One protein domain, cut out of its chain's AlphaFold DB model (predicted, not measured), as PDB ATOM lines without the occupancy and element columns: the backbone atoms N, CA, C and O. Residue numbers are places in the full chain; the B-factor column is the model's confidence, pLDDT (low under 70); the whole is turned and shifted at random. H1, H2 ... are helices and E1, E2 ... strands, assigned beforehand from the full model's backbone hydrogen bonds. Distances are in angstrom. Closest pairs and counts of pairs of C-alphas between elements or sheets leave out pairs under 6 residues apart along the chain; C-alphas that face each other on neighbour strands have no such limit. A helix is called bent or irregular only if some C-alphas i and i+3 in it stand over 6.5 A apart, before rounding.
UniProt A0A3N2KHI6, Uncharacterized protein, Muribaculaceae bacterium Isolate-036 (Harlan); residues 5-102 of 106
ATOM      1  N   LEU A   5     -16.449  25.390  69.150       54.41
ATOM      2  CA  LEU A   5     -15.617  24.183  69.028       54.41
ATOM      3  C   LEU A   5     -16.233  23.076  68.152       54.41
ATOM      4  O   LEU A   5     -15.499  22.262  67.601       54.41
ATOM      5  N   LEU A   6     -17.556  23.073  67.956       55.72
ATOM      6  CA  LEU A   6     -18.261  22.089  67.115       55.72
ATOM      7  C   LEU A   6     -18.389  22.504  65.638       55.72
ATOM      8  O   LEU A   6     -18.702  21.668  64.795       55.72
ATOM      9  N   ILE A   7     -18.133  23.772  65.305       55.81
ATOM     10  CA  ILE A   7     -18.288  24.299  63.936       55.81
ATOM     11  C   ILE A   7     -17.079  23.933  63.062       55.81
ATOM     12  O   ILE A   7     -17.239  23.643  61.879       55.81
ATOM     13  N   LEU A   8     -15.875  23.874  63.643       55.16
ATOM     14  CA  LEU A   8     -14.628  23.605  62.918       55.16
ATOM     15  C   LEU A   8     -14.619  22.273  62.125       55.16
ATOM     16  O   LEU A   8     -14.286  22.307  60.938       55.16
ATOM     17  N   PRO A   9     -15.005  21.112  62.701       60.16
ATOM     18  CA  PRO A   9     -14.999  19.847  61.959       60.16
ATOM     19  C   PRO A   9     -16.101  19.779  60.889       60.16
ATOM     20  O   PRO A   9     -15.894  19.189  59.829       60.16
ATOM     21  N   VAL A  10     -17.248  20.425  61.124       61.34
ATOM     22  CA  VAL A  10     -18.367  20.469  60.168       61.34
ATOM     23  C   VAL A  10     -18.010  21.329  58.954       61.34
ATOM     24  O   VAL A  10     -18.227  20.911  57.817       61.34
ATOM     25  N   VAL A  11     -17.391  22.493  59.176       61.38
ATOM     26  CA  VAL A  11     -16.877  23.345  58.093       61.38
ATOM     27  C   VAL A  11     -15.788  22.611  57.305       61.38
ATOM     28  O   VAL A  11     -15.826  22.618  56.077       61.38
ATOM     29  N   GLY A  12     -14.878  21.898  57.977       61.12
ATOM     30  CA  GLY A  12     -13.862  21.074  57.314       61.12
ATOM     31  C   GLY A  12     -14.459  19.991  56.406       61.12
ATOM     32  O   GLY A  12     -14.018  19.828  55.269       61.12
ATOM     33  N   MET A  13     -15.512  19.300  56.850       61.25
ATOM     34  CA  MET A  13     -16.177  18.260  56.055       61.25
ATOM     35  C   MET A  13     -16.920  18.831  54.832       61.25
ATOM     36  O   MET A  13     -16.871  18.242  53.750       61.25
ATOM     37  N   ILE A  14     -17.555  20.003  54.968       63.06
ATOM     38  CA  ILE A  14     -18.202  20.711  53.849       63.06
ATOM     39  C   ILE A  14     -17.166  21.145  52.805       63.06
ATOM     40  O   ILE A  14     -17.408  21.011  51.609       63.06
ATOM     41  N   VAL A  15     -15.996  21.620  53.233       63.31
ATOM     42  CA  VAL A  15     -14.917  22.025  52.320       63.31
ATOM     43  C   VAL A  15     -14.336  20.810  51.584       63.31
ATOM     44  O   VAL A  15     -14.172  20.856  50.368       63.31
ATOM     45  N   VAL A  16     -14.086  19.700  52.287       66.69
ATOM     46  CA  VAL A  16     -13.435  18.507  51.710       66.69
ATOM     47  C   VAL A  16     -14.360  17.708  50.790       66.69
ATOM     48  O   VAL A  16     -13.895  17.164  49.795       66.69
ATOM     49  N   VAL A  17     -15.659  17.627  51.085       65.88
ATOM     50  CA  VAL A  17     -16.603  16.808  50.297       65.88
ATOM     51  C   VAL A  17     -17.520  17.668  49.430       65.88
ATOM     52  O   VAL A  17     -17.792  17.329  48.278       65.88
ATOM     53  N   GLY A  18     -17.973  18.805  49.955       67.06
ATOM     54  CA  GLY A  18     -18.897  19.698  49.264       67.06
ATOM     55  C   GLY A  18     -18.258  20.406  48.074       67.06
ATOM     56  O   GLY A  18     -18.868  20.436  47.008       67.06
ATOM     57  N   ILE A  19     -17.023  20.911  48.201       75.38
ATOM     58  CA  ILE A  19     -16.356  21.629  47.101       75.38
ATOM     59  C   ILE A  19     -16.058  20.702  45.912       75.38
ATOM     60  O   ILE A  19     -16.443  21.064  44.798       75.38
ATOM     61  N   PRO A  20     -15.466  19.499  46.081       76.00
ATOM     62  CA  PRO A  20     -15.233  18.603  44.948       76.00
ATOM     63  C   PRO A  20     -16.529  18.125  44.291       76.00
ATOM     64  O   PRO A  20     -16.613  18.062  43.064       76.00
ATOM     65  N   LEU A  21     -17.562  17.833  45.088       79.50
ATOM     66  CA  LEU A  21     -18.861  17.422  44.560       79.50
ATOM     67  C   LEU A  21     -19.535  18.560  43.781       79.50
ATOM     68  O   LEU A  21     -20.061  18.335  42.689       79.50
ATOM     69  N   TRP A  22     -19.480  19.790  44.297       78.25
ATOM     70  CA  TRP A  22     -20.029  20.968  43.627       78.25
ATOM     71  C   TRP A  22     -19.264  21.304  42.343       78.25
ATOM     72  O   TRP A  22     -19.886  21.565  41.311       78.25
ATOM     73  N   ALA A  23     -17.932  21.207  42.361       74.50
ATOM     74  CA  ALA A  23     -17.094  21.358  41.175       74.50
ATOM     75  C   ALA A  23     -17.427  20.298  40.109       74.50
ATOM     76  O   ALA A  23     -17.609  20.631  38.937       74.50
ATOM     77  N   TYR A  24     -17.598  19.032  40.509       79.00
ATOM     78  CA  TYR A  24     -17.974  17.942  39.604       79.00
ATOM     79  C   TYR A  24     -19.354  18.160  38.968       79.00
ATOM     80  O   TYR A  24     -19.515  18.016  37.751       79.00
ATOM     81  N   LEU A  25     -20.360  18.527  39.767       78.81
ATOM     82  CA  LEU A  25     -21.710  18.798  39.269       78.81
ATOM     83  C   LEU A  25     -21.738  20.016  38.339       78.81
ATOM     84  O   LEU A  25     -22.362  19.948  37.275       78.81
ATOM     85  N   SER A  26     -21.015  21.082  38.691       71.62
ATOM     86  CA  SER A  26     -20.865  22.282  37.862       71.62
ATOM     87  C   SER A  26     -20.212  21.947  36.521       71.62
ATOM     88  O   SER A  26     -20.740  22.303  35.468       71.62
ATOM     89  N   PHE A  27     -19.145  21.148  36.534       74.31
ATOM     90  CA  PHE A  27     -18.470  20.688  35.322       74.31
ATOM     91  C   PHE A  27     -19.361  19.788  34.452       74.31
ATOM     92  O   PHE A  27     -19.421  19.937  33.228       74.31
ATOM     93  N   LYS A  28     -20.122  18.875  35.067       76.50
ATOM     94  CA  LYS A  28     -21.085  18.014  34.359       76.50
ATOM     95  C   LYS A  28     -22.229  18.822  33.741       76.50
ATOM     96  O   LYS A  28     -22.730  18.453  32.677       76.50
ATOM     97  N   SER A  29     -22.670  19.887  34.407       78.88
ATOM     98  CA  SER A  29     -23.669  20.822  33.879       78.88
ATOM     99  C   SER A  29     -23.108  21.612  32.694       78.88
ATOM    100  O   SER A  29     -23.720  21.632  31.627       78.88
ATOM    101  N   TYR A  30     -21.892  22.148  32.836       78.81
ATOM    102  CA  TYR A  30     -21.179  22.877  31.786       78.81
ATOM    103  C   TYR A  30     -21.010  22.042  30.511       78.81
ATOM    104  O   TYR A  30     -21.411  22.476  29.432       78.81
ATOM    105  N   LYS A  31     -20.546  20.791  30.631       78.31
ATOM    106  CA  LYS A  31     -20.435  19.874  29.483       78.31
ATOM    107  C   LYS A  31     -21.772  19.622  28.788       78.31
ATOM    108  O   LYS A  31     -21.824  19.564  27.562       78.31
ATOM    109  N   ARG A  32     -22.862  19.480  29.552       81.06
ATOM    110  CA  ARG A  32     -24.210  19.331  28.983       81.06
ATOM    111  C   ARG A  32     -24.666  20.596  28.258       81.06
ATOM    112  O   ARG A  32     -25.262  20.471  27.194       81.06
ATOM    113  N   LYS A  33     -24.373  21.784  28.798       83.69
ATOM    114  CA  LYS A  33     -24.683  23.067  28.151       83.69
ATOM    115  C   LYS A  33     -23.923  23.215  26.832       83.69
ATOM    116  O   LYS A  33     -24.566  23.396  25.807       83.69
ATOM    117  N   LEU A  34     -22.599  23.042  26.844       83.56
ATOM    118  CA  LEU A  34     -21.776  23.086  25.629       83.56
ATOM    119  C   LEU A  34     -22.259  22.097  24.575       83.56
ATOM    120  O   LEU A  34     -22.242  22.406  23.389       83.56
ATOM    121  N   ARG A  35     -22.710  20.912  24.996       83.69
ATOM    122  CA  ARG A  35     -23.223  19.928  24.054       83.69
ATOM    123  C   ARG A  35     -24.496  20.392  23.345       83.69
ATOM    124  O   ARG A  35     -24.580  20.230  22.139       83.69
ATOM    125  N   ARG A  36     -25.447  20.990  24.070       86.38
ATOM    126  CA  ARG A  36     -26.659  21.551  23.444       86.38
ATOM    127  C   ARG A  36     -26.306  22.649  22.450       86.38
ATOM    128  O   ARG A  36     -26.760  22.592  21.319       86.38
ATOM    129  N   VAL A  37     -25.427  23.569  22.849       86.62
ATOM    130  CA  VAL A  37     -24.985  24.657  21.968       86.62
ATOM    131  C   VAL A  37     -24.287  24.102  20.720       86.62
ATOM    132  O   VAL A  37     -24.573  24.539  19.616       86.62
ATOM    133  N   TYR A  38     -23.441  23.077  20.856       87.88
ATOM    134  CA  TYR A  38     -22.830  22.402  19.703       87.88
ATOM    135  C   TYR A  38     -23.862  21.801  18.732       87.88
ATOM    136  O   TYR A  38     -23.668  21.819  17.513       87.88
ATOM    137  N   ASP A  39     -24.929  21.214  19.274       87.19
ATOM    138  CA  ASP A  39     -25.991  20.613  18.473       87.19
ATOM    139  C   ASP A  39     -26.846  21.701  17.779       87.19
ATOM    140  O   ASP A  39     -27.299  21.483  16.654       87.19
ATOM    141  N   GLU A  40     -27.000  22.877  18.401       89.38
ATOM    142  CA  GLU A  40     -27.705  24.050  17.856       89.38
ATOM    143  C   GLU A  40     -26.912  24.780  16.760       89.38
ATOM    144  O   GLU A  40     -27.509  25.204  15.771       89.38
ATOM    145  N   ILE A  41     -25.582  24.871  16.896       88.75
ATOM    146  CA  ILE A  41     -24.703  25.541  15.928       88.75
ATOM    147  C   ILE A  41     -24.685  24.805  14.585       88.75
ATOM    148  O   ILE A  41     -24.467  23.583  14.489       88.75
ATOM    149  N   LYS A  42     -24.841  25.582  13.517       91.81
ATOM    150  CA  LYS A  42     -24.837  25.130  12.129       91.81
ATOM    151  C   LYS A  42     -23.635  25.686  11.376       91.81
ATOM    152  O   LYS A  42     -23.085  26.740  11.675       91.81
ATOM    153  N   ILE A  43     -23.225  24.933  10.361       92.38
ATOM    154  CA  ILE A  43     -22.274  25.426   9.367       92.38
ATOM    155  C   ILE A  43     -22.968  26.559   8.605       92.38
ATOM    156  O   ILE A  43     -24.095  26.381   8.147       92.38
ATOM    157  N   GLY A  44     -22.299  27.702   8.490       91.88
ATOM    158  CA  GLY A  44     -22.839  28.944   7.945       91.88
ATOM    159  C   GLY A  44     -23.263  29.964   9.004       91.88
ATOM    160  O   GLY A  44     -23.438  31.128   8.649       91.88
ATOM    161  N   ASP A  45     -23.379  29.575  10.280       93.06
ATOM    162  CA  ASP A  45     -23.693  30.524  11.352       93.06
ATOM    163  C   ASP A  45     -22.587  31.578  11.469       93.06
ATOM    164  O   ASP A  45     -21.392  31.267  11.361       93.06
ATOM    165  N   ARG A  46     -22.990  32.831  11.686       93.31
ATOM    166  CA  ARG A  46     -22.081  33.974  11.765       93.31
ATOM    167  C   ARG A  46     -21.937  34.461  13.195       93.31
ATOM    168  O   ARG A  46     -22.903  34.569  13.946       93.31
ATOM    169  N   TYR A  47     -20.709  34.802  13.532       92.88
ATOM    170  CA  TYR A  47     -20.301  35.286  14.834       92.88
ATOM    171  C   TYR A  47     -19.447  36.537  14.676       92.88
ATOM    172  O   TYR A  47     -18.799  36.730  13.646       92.88
ATOM    173  N   LYS A  48     -19.434  37.384  15.701       91.94
ATOM    174  CA  LYS A  48     -18.546  38.542  15.797       91.94
ATOM    175  C   LYS A  48     -17.649  38.419  17.024       91.94
ATOM    176  O   LYS A  48     -18.074  37.911  18.057       91.94
ATOM    177  N   PHE A  49     -16.431  38.914  16.899       87.38
ATOM    178  CA  PHE A  49     -15.461  39.069  17.969       87.38
ATOM    179  C   PHE A  49     -15.012  40.526  17.970       87.38
ATOM    180  O   PHE A  49     -14.565  41.040  16.946       87.38
ATOM    181  N   GLU A  50     -15.168  41.200  19.103       85.12
ATOM    182  CA  GLU A  50     -14.684  42.565  19.278       85.12
ATOM    183  C   GLU A  50     -13.359  42.519  20.028       85.12
ATOM    184  O   GLU A  50     -13.290  42.082  21.180       85.12
ATOM    185  N   MET A  51     -12.295  42.951  19.356       79.06
ATOM    186  CA  MET A  51     -10.986  43.048  19.977       79.06
ATOM    187  C   MET A  51     -10.840  44.436  20.609       79.06
ATOM    188  O   MET A  51     -11.105  45.437  19.931       79.06
ATOM    189  N   PRO A  52     -10.419  44.524  21.885       73.69
ATOM    190  CA  PRO A  52     -10.154  45.813  22.499       73.69
ATOM    191  C   PRO A  52      -9.050  46.542  21.722       73.69
ATOM    192  O   PRO A  52      -8.142  45.892  21.187       73.69
ATOM    193  N   PRO A  53      -9.109  47.880  21.658       76.69
ATOM    194  CA  PRO A  53      -8.125  48.656  20.924       76.69
ATOM    195  C   PRO A  53      -6.733  48.481  21.545       76.69
ATOM    196  O   PRO A  53      -6.572  48.502  22.769       76.69
ATOM    197  N   LEU A  54      -5.722  48.283  20.695       75.94
ATOM    198  CA  LEU A  54      -4.332  48.089  21.124       75.94
ATOM    199  C   LEU A  54      -3.722  49.390  21.663       75.94
ATOM    200  O   LEU A  54      -2.895  49.353  22.575       75.94
ATOM    201  N   HIS A  55      -4.170  50.534  21.140       77.56
ATOM    202  CA  HIS A  55      -3.847  51.857  21.654       77.56
ATOM    203  C   HIS A  55      -5.104  52.645  22.032       77.56
ATOM    204  O   HIS A  55      -6.146  52.484  21.410       77.56
ATOM    205  N   PRO A  56      -5.020  53.569  23.007       75.69
ATOM    206  CA  PRO A  56      -6.164  54.364  23.470       75.69
ATOM    207  C   PRO A  56      -6.781  55.293  22.410       75.69
ATOM    208  O   PRO A  56      -7.817  55.899  22.673       75.69
ATOM    209  N   PHE A  57      -6.148  55.427  21.244       76.81
ATOM    210  CA  PHE A  57      -6.640  56.209  20.108       76.81
ATOM    211  C   PHE A  57      -7.124  55.333  18.945       76.81
ATOM    212  O   PHE A  57      -7.621  55.877  17.962       76.81
ATOM    213  N   ASP A  58      -6.975  54.011  19.051       73.44
ATOM    214  CA  ASP A  58      -7.499  53.079  18.062       73.44
ATOM    215  C   ASP A  58      -8.975  52.792  18.361       73.44
ATOM    216  O   ASP A  58      -9.403  52.742  19.517       73.44
ATOM    217  N   GLU A  59      -9.761  52.586  17.311       71.38
ATOM    218  CA  GLU A  59     -11.132  52.094  17.439       71.38
ATOM    219  C   GLU A  59     -11.126  50.583  17.719       71.38
ATOM    220  O   GLU A  59     -10.214  49.861  17.299       71.38
ATOM    221  N   SER A  60     -12.141  50.082  18.434       74.88
ATOM    222  CA  SER A  60     -12.305  48.638  18.608       74.88
ATOM    223  C   SER A  60     -12.555  47.981  17.252       74.88
ATOM    224  O   SER A  60     -13.350  48.455  16.436       74.88
ATOM    225  N   HIS A  61     -11.846  46.885  16.986       80.19
ATOM    226  CA  HIS A  61     -11.972  46.188  15.714       80.19
ATOM    227  C   HIS A  61     -12.937  45.016  15.862       80.19
ATOM    228  O   HIS A  61     -12.739  44.135  16.702       80.19
ATOM    229  N   VAL A  62     -13.980  45.004  15.031       85.19
ATOM    230  CA  VAL A  62     -14.974  43.929  15.008       85.19
ATOM    231  C   VAL A  62     -14.629  42.957  13.890       85.19
ATOM    232  O   VAL A  62     -14.833  43.238  12.710       85.19
ATOM    233  N   TYR A  63     -14.154  41.781  14.273       86.94
ATOM    234  CA  TYR A  63     -13.935  40.663  13.370       86.94
ATOM    235  C   TYR A  63     -15.217  39.851  13.248       86.94
ATOM    236  O   TYR A  63     -15.905  39.599  14.237       86.94
ATOM    237  N   LYS A  64     -15.546  39.413  12.035       92.00
ATOM    238  CA  LYS A  64     -16.670  38.507  11.789       92.00
ATOM    239  C   LYS A  64     -16.135  37.165  11.331       92.00
ATOM    240  O   LYS A  64     -15.231  37.110  10.501       92.00
ATOM    241  N   ALA A  65     -16.705  36.102  11.878       93.12
ATOM    242  CA  ALA A  65     -16.356  34.724  11.601       93.12
ATOM    243  C   ALA A  65     -17.600  33.941  11.174       93.12
ATOM    244  O   ALA A  65     -18.686  34.128  11.715       93.12
ATOM    245  N   THR A  66     -17.438  33.038  10.216       95.00
ATOM    246  CA  THR A  66     -18.481  32.116   9.757       95.00
ATOM    247  C   THR A  66     -18.065  30.694  10.090       95.00
ATOM    248  O   THR A  66     -16.957  30.284   9.745       95.00
ATOM    249  N   ILE A  67     -18.936  29.916  10.731       94.75
ATOM    250  CA  ILE A  67     -18.663  28.505  11.019       94.75
ATOM    251  C   ILE A  67     -18.591  27.729   9.702       94.75
ATOM    252  O   ILE A  67     -19.553  27.693   8.941       94.75
ATOM    253  N   ILE A  68     -17.466  27.067   9.440       95.81
ATOM    254  CA  ILE A  68     -17.254  26.247   8.233       95.81
ATOM    255  C   ILE A  68     -17.184  24.748   8.538       95.81
ATOM    256  O   ILE A  68     -17.322  23.931   7.632       95.81
ATOM    257  N   GLY A  69     -17.000  24.367   9.804       93.81
ATOM    258  CA  GLY A  69     -16.915  22.970  10.210       93.81
ATOM    259  C   GLY A  69     -17.183  22.770  11.696       93.81
ATOM    260  O   GLY A  69     -16.984  23.669  12.511       93.81
ATOM    261  N   LYS A  70     -17.630  21.567  12.058       92.62
ATOM    262  CA  LYS A  70     -17.819  21.160  13.452       92.62
ATOM    263  C   LYS A  70     -17.373  19.722  13.662       92.62
ATOM    264  O   LYS A  70     -17.695  18.849  12.857       92.62
ATOM    265  N   THR A  71     -16.623  19.483  14.733       89.88
ATOM    266  CA  THR A  71     -16.067  18.164  15.045       89.88
ATOM    267  C   THR A  71     -16.361  17.780  16.482       89.88
ATOM    268  O   THR A  71     -16.163  18.546  17.423       89.88
ATOM    269  N   LEU A  72     -16.779  16.531  16.658       83.94
ATOM    270  CA  LEU A  72     -17.012  15.935  17.960       83.94
ATOM    271  C   LEU A  72     -16.372  14.547  18.002       83.94
ATOM    272  O   LEU A  72     -16.952  13.559  17.552       83.94
ATOM    273  N   ALA A  73     -15.178  14.461  18.582       71.94
ATOM    274  CA  ALA A  73     -14.542  13.177  18.845       71.94
ATOM    275  C   ALA A  73     -15.133  12.536  20.115       71.94
ATOM    276  O   ALA A  73     -15.377  13.213  21.116       71.94
ATOM    277  N   ARG A  74     -15.363  11.213  20.092       61.19
ATOM    278  CA  ARG A  74     -15.907  10.459  21.240       61.19
ATOM    279  C   ARG A  74     -15.085  10.739  22.506       61.19
ATOM    280  O   ARG A  74     -13.887  10.483  22.537       61.19
ATOM    281  N   GLY A  75     -15.747  11.255  23.542       64.25
ATOM    282  CA  GLY A  75     -15.132  11.557  24.840       64.25
ATOM    283  C   GLY A  75     -14.336  12.867  24.910       64.25
ATOM    284  O   GLY A  75     -13.890  13.220  25.999       64.25
ATOM    285  N   LYS A  76     -14.186  13.603  23.799       71.31
ATOM    286  CA  LYS A  76     -13.512  14.909  23.761       71.31
ATOM    287  C   LYS A  76     -14.523  16.058  23.735       71.31
ATOM    288  O   LYS A  76     -15.702  15.859  23.434       71.31
ATOM    289  N   SER A  77     -14.056  17.251  24.089       81.31
ATOM    290  CA  SER A  77     -14.836  18.480  23.965       81.31
ATOM    291  C   SER A  77     -15.237  18.752  22.509       81.31
ATOM    292  O   SER A  77     -14.529  18.309  21.605       81.31
ATOM    293  N   PRO A  78     -16.372  19.427  22.260       89.19
ATOM    294  CA  PRO A  78     -16.769  19.857  20.921       89.19
ATOM    295  C   PRO A  78     -15.814  20.917  20.357       89.19
ATOM    296  O   PRO A  78     -15.399  21.808  21.091       89.19
ATOM    297  N   TRP A  79     -15.514  20.837  19.060       91.75
ATOM    298  CA  TRP A  79     -14.665  21.785  18.328       91.75
ATOM    299  C   TRP A  79     -15.424  22.407  17.167       91.75
ATOM    300  O   TRP A  79     -16.256  21.749  16.530       91.75
ATOM    301  N   VAL A  80     -15.085  23.652  16.861       93.38
ATOM    302  CA  VAL A  80     -15.604  24.380  15.705       93.38
ATOM    303  C   VAL A  80     -14.451  24.911  14.867       93.38
ATOM    304  O   VAL A  80     -13.417  25.317  15.388       93.38
ATOM    305  N   GLN A  81     -14.638  24.876  13.555       95.00
ATOM    306  CA  GLN A  81     -13.751  25.493  12.584       95.00
ATOM    307  C   GLN A  81     -14.513  26.631  11.923       95.00
ATOM    308  O   GLN A  81     -15.669  26.461  11.525       95.00
ATOM    309  N   TYR A  82     -13.871  27.781  11.794       94.44
ATOM    310  CA  TYR A  82     -14.511  28.995  11.315       94.44
ATOM    311  C   TYR A  82     -13.559  29.804  10.433       94.44
ATOM    312  O   TYR A  82     -12.337  29.659  10.497       94.44
ATOM    313  N   ARG A  83     -14.141  30.611   9.548       95.25
ATOM    314  CA  ARG A  83     -13.426  31.481   8.614       95.25
ATOM    315  C   ARG A  83     -13.774  32.929   8.901       95.25
ATOM    316  O   ARG A  83     -14.959  33.255   8.950       95.25
ATOM    317  N   TYR A  84     -12.765  33.770   9.047       92.44
ATOM    318  CA  TYR A  84     -12.939  35.208   9.183       92.44
ATOM    319  C   TYR A  84     -13.236  35.875   7.833       92.44
ATOM    320  O   TYR A  84     -12.929  35.328   6.772       92.44
ATOM    321  N   ASP A  85     -13.823  37.072   7.862       89.50
ATOM    322  CA  ASP A  85     -14.136  37.843   6.648       89.50
ATOM    323  C   ASP A  85     -12.875  38.216   5.829       89.50
ATOM    324  O   ASP A  85     -12.968  38.418   4.619       89.50
ATOM    325  N   ASP A  86     -11.686  38.230   6.446       87.88
ATOM    326  CA  ASP A  86     -10.391  38.403   5.764       87.88
ATOM    327  C   ASP A  86      -9.910  37.137   5.016       87.88
ATOM    328  O   ASP A  86      -8.879  37.151   4.340       87.88
ATOM    329  N   GLY A  87     -10.662  36.037   5.115       89.94
ATOM    330  CA  GLY A  87     -10.375  34.750   4.486       89.94
ATOM    331  C   GLY A  87      -9.527  33.799   5.333       89.94
ATOM    332  O   GLY A  87      -9.389  32.630   4.954       89.94
ATOM    333  N   SER A  88      -8.994  34.243   6.475       91.81
ATOM    334  CA  SER A  88      -8.226  33.391   7.383       91.81
ATOM    335  C   SER A  88      -9.117  32.329   8.042       91.81
ATOM    336  O   SER A  88     -10.319  32.518   8.241       91.81
ATOM    337  N   VAL A  89      -8.543  31.158   8.332       93.25
ATOM    338  CA  VAL A  89      -9.265  30.006   8.889       93.25
ATOM    339  C   VAL A  89      -8.628  29.596  10.208       93.25
ATOM    340  O   VAL A  89      -7.428  29.335  10.256       93.25
ATOM    341  N   SER A  90      -9.464  29.456  11.234       93.19
ATOM    342  CA  SER A  90      -9.068  29.050  12.583       93.19
ATOM    343  C   SER A  90      -9.964  27.924  13.104       93.19
ATOM    344  O   SER A  90     -11.020  27.621  12.538       93.19
ATOM    345  N   GLN A  91      -9.517  27.258  14.167       93.25
ATOM    346  CA  GLN A  91     -10.276  26.214  14.851       93.25
ATOM    347  C   GLN A  91     -10.020  26.290  16.352       93.25
ATOM    348  O   GLN A  91      -8.864  26.372  16.755       93.25
ATOM    349  N   ASP A  92     -11.077  26.177  17.151       91.69
ATOM    350  CA  ASP A  92     -10.991  26.222  18.612       91.69
ATOM    351  C   ASP A  92     -11.953  25.219  19.254       91.69
ATOM    352  O   ASP A  92     -12.913  24.729  18.634       91.69
ATOM    353  N   GLU A  93     -11.714  24.923  20.532       91.38
ATOM    354  CA  GLU A  93     -12.714  24.262  21.359       91.38
ATOM    355  C   GLU A  93     -13.941  25.177  21.472       91.38
ATOM    356  O   GLU A  93     -13.821  26.381  21.689       91.38
ATOM    357  N   LEU A  94     -15.146  24.614  21.372       89.62
ATOM    358  CA  LEU A  94     -16.381  25.398  21.349       89.62
ATOM    359  C   LEU A  94     -16.524  26.319  22.570       89.62
ATOM    360  O   LEU A  94     -17.055  27.416  22.450       89.62
ATOM    361  N   GLY A  95     -16.072  25.881  23.747       87.00
ATOM    362  CA  GLY A  95     -16.119  26.721  24.945       87.00
ATOM    363  C   GLY A  95     -15.226  27.958  24.841       87.00
ATOM    364  O   GLY A  95     -15.637  29.037  25.260       87.00
ATOM    365  N   GLU A  96     -14.041  27.817  24.248       87.88
ATOM    366  CA  GLU A  96     -13.115  28.928  24.017       87.88
ATOM    367  C   GLU A  96     -13.652  29.851  22.926       87.88
ATOM    368  O   GLU A  96     -13.741  31.059  23.134       87.88
ATOM    369  N   PHE A  97     -14.145  29.277  21.826       90.56
ATOM    370  CA  PHE A  97     -14.789  30.033  20.757       90.56
ATOM    371  C   PHE A  97     -15.912  30.931  21.298       90.56
ATOM    372  O   PHE A  97     -15.871  32.143  21.108       90.56
ATOM    373  N   LEU A  98     -16.861  30.359  22.047       88.69
ATOM    374  CA  LEU A  98     -18.003  31.079  22.628       88.69
ATOM    375  C   LEU A  98     -17.631  32.058  23.752       88.69
ATOM    376  O   LEU A  98     -18.482  32.837  24.171       88.69
ATOM    377  N   THR A  99     -16.404  32.006  24.281       87.88
ATOM    378  CA  THR A  99     -15.935  33.001  25.260       87.88
ATOM    379  C   THR A  99     -15.678  34.345  24.583       87.88
ATOM    380  O   THR A  99     -15.909  35.391  25.183       87.88
ATOM    381  N   TRP A 100     -15.225  34.305  23.331       85.38
ATOM    382  CA  TRP A 100     -14.815  35.483  22.572       85.38
ATOM    383  C   TRP A 100     -15.836  35.881  21.505       85.38
ATOM    384  O   TRP A 100     -15.976  37.058  21.187       85.38
ATOM    385  N   HIS A 101     -16.567  34.911  20.964       88.56
ATOM    386  CA  HIS A 101     -17.439  35.109  19.818       88.56
ATOM    387  C   HIS A 101     -18.909  35.177  20.227       88.56
ATOM    388  O   HIS A 101     -19.470  34.227  20.778       88.56
ATOM    389  N   GLU A 102     -19.556  36.285  19.883       90.19
ATOM    390  CA  GLU A 102     -20.991  36.487  20.060       90.19
ATOM    391  C   GLU A 102     -21.729  36.155  18.758       90.19
ATOM    392  O   GLU A 102     -21.291  36.535  17.669       90.19
TER     393      GLU A 102
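Overview. This is residues 5 to 102 of the 106 residues of an uncharacterized protein of Muribaculaceae bacterium Isolate-036 (Harlan) (UniProt A0A3N2KHI6). A long helix, H1, makes an arm to a small body, and residues 5 to 29, of which 7 to 29 belong to H1, stick out from it; the body is a strongly twisted, curled sheet of four strands with the short helix H2 packed on it. E2 is the long strand of this sheet and bends within it, with the hairpin partner E1 along its first part and E3, followed by E4, along its later part, while H1 meets the body near its last residues. The printed part has 98 residues with two named helices and four named strands, in the order H1, E1, E2, E3, E4, H2; the class is mixed, helices and strands, and the sheet's order is E1, E2, E3, E4, all antiparallel. The whole is extended, with a radius of gyration of the C-alphas of 19.8 A, and spans 64 by 42 by 16 A, only just flat.

Arrangement. Start at the first printed residue and follow H1, residues 7 to 40, which has a kink of 28 degrees near residue 19. It is neither bent nor irregular, but only just: C-alphas 16 and 19 are 6.3 A apart. After a tight link, look at E1, residues 46 to 51, which forms a hairpin with E2, residues 61 to 71; N 47 and O 65 are 2.8 A apart, within hydrogen-bond range. H1 is only just on the sheet, with 5 pairs of C-alphas within 10 A, and only grazes it with residues 38 to 39. E2 bends by 63 degrees at residue 68 and forms a hairpin with E3, residues 79 to 84, where N 81 and O 69 are 2.8 A apart, within hydrogen-bond range. E3 forms the next hairpin with E4, residues 89 to 93; there N 82 and O 90 are 3.0 A apart, within range. These four strands are a meander, each the antiparallel neighbour of the one before; the edge strands E1 and E4 are apart. Directly after E4 comes H2, residues 94 to 100, which is on the sheet at a height over the sheet of 6.5 A, over none of the strands. Its closest C-alphas to E3 are those of Leu 94 and Trp 79, 5.0 A apart, and to E1 those of Trp 100 and Phe 49, 5.9 A apart. H1, with residues 34 to 38 alone, and H2 only just touch, with 3 pairs of C-alphas within 8 A; the closest are Leu 34 and Gly 95, 6.8 A apart, and their lines are about perpendicular at 87 degrees. Of the O i to N i+4 pairs, 28 of 30 in H1 and 2 of 3 in H2 are within hydrogen-bond range.

Along the chain. Find C-alpha 7 at (-18.288, 24.299, 63.936); from there H1 runs 47.0 A to C-alpha 40 at (-27.705, 24.050, 17.856). E1 measures 16.5 A from first to last C-alpha, E2 28.3 A, E3 16.3 A and E4 14.2 A. H2 runs 10.3 A and ends at C-alpha 100 at (-14.815, 35.483, 22.572).

Size, cuts and confidence. The two C-alphas farthest apart are those of Leu 5 and Gly 87, 65.6 A. Without the free residues 5 to 29, the body of 73 residues spans 46 by 25 by 17 A. The printed part has no cut, and no link is long. The mean pLDDT of the printed part is 81.5; look at residues 5 to 18 and 74 to 75 for values under 70.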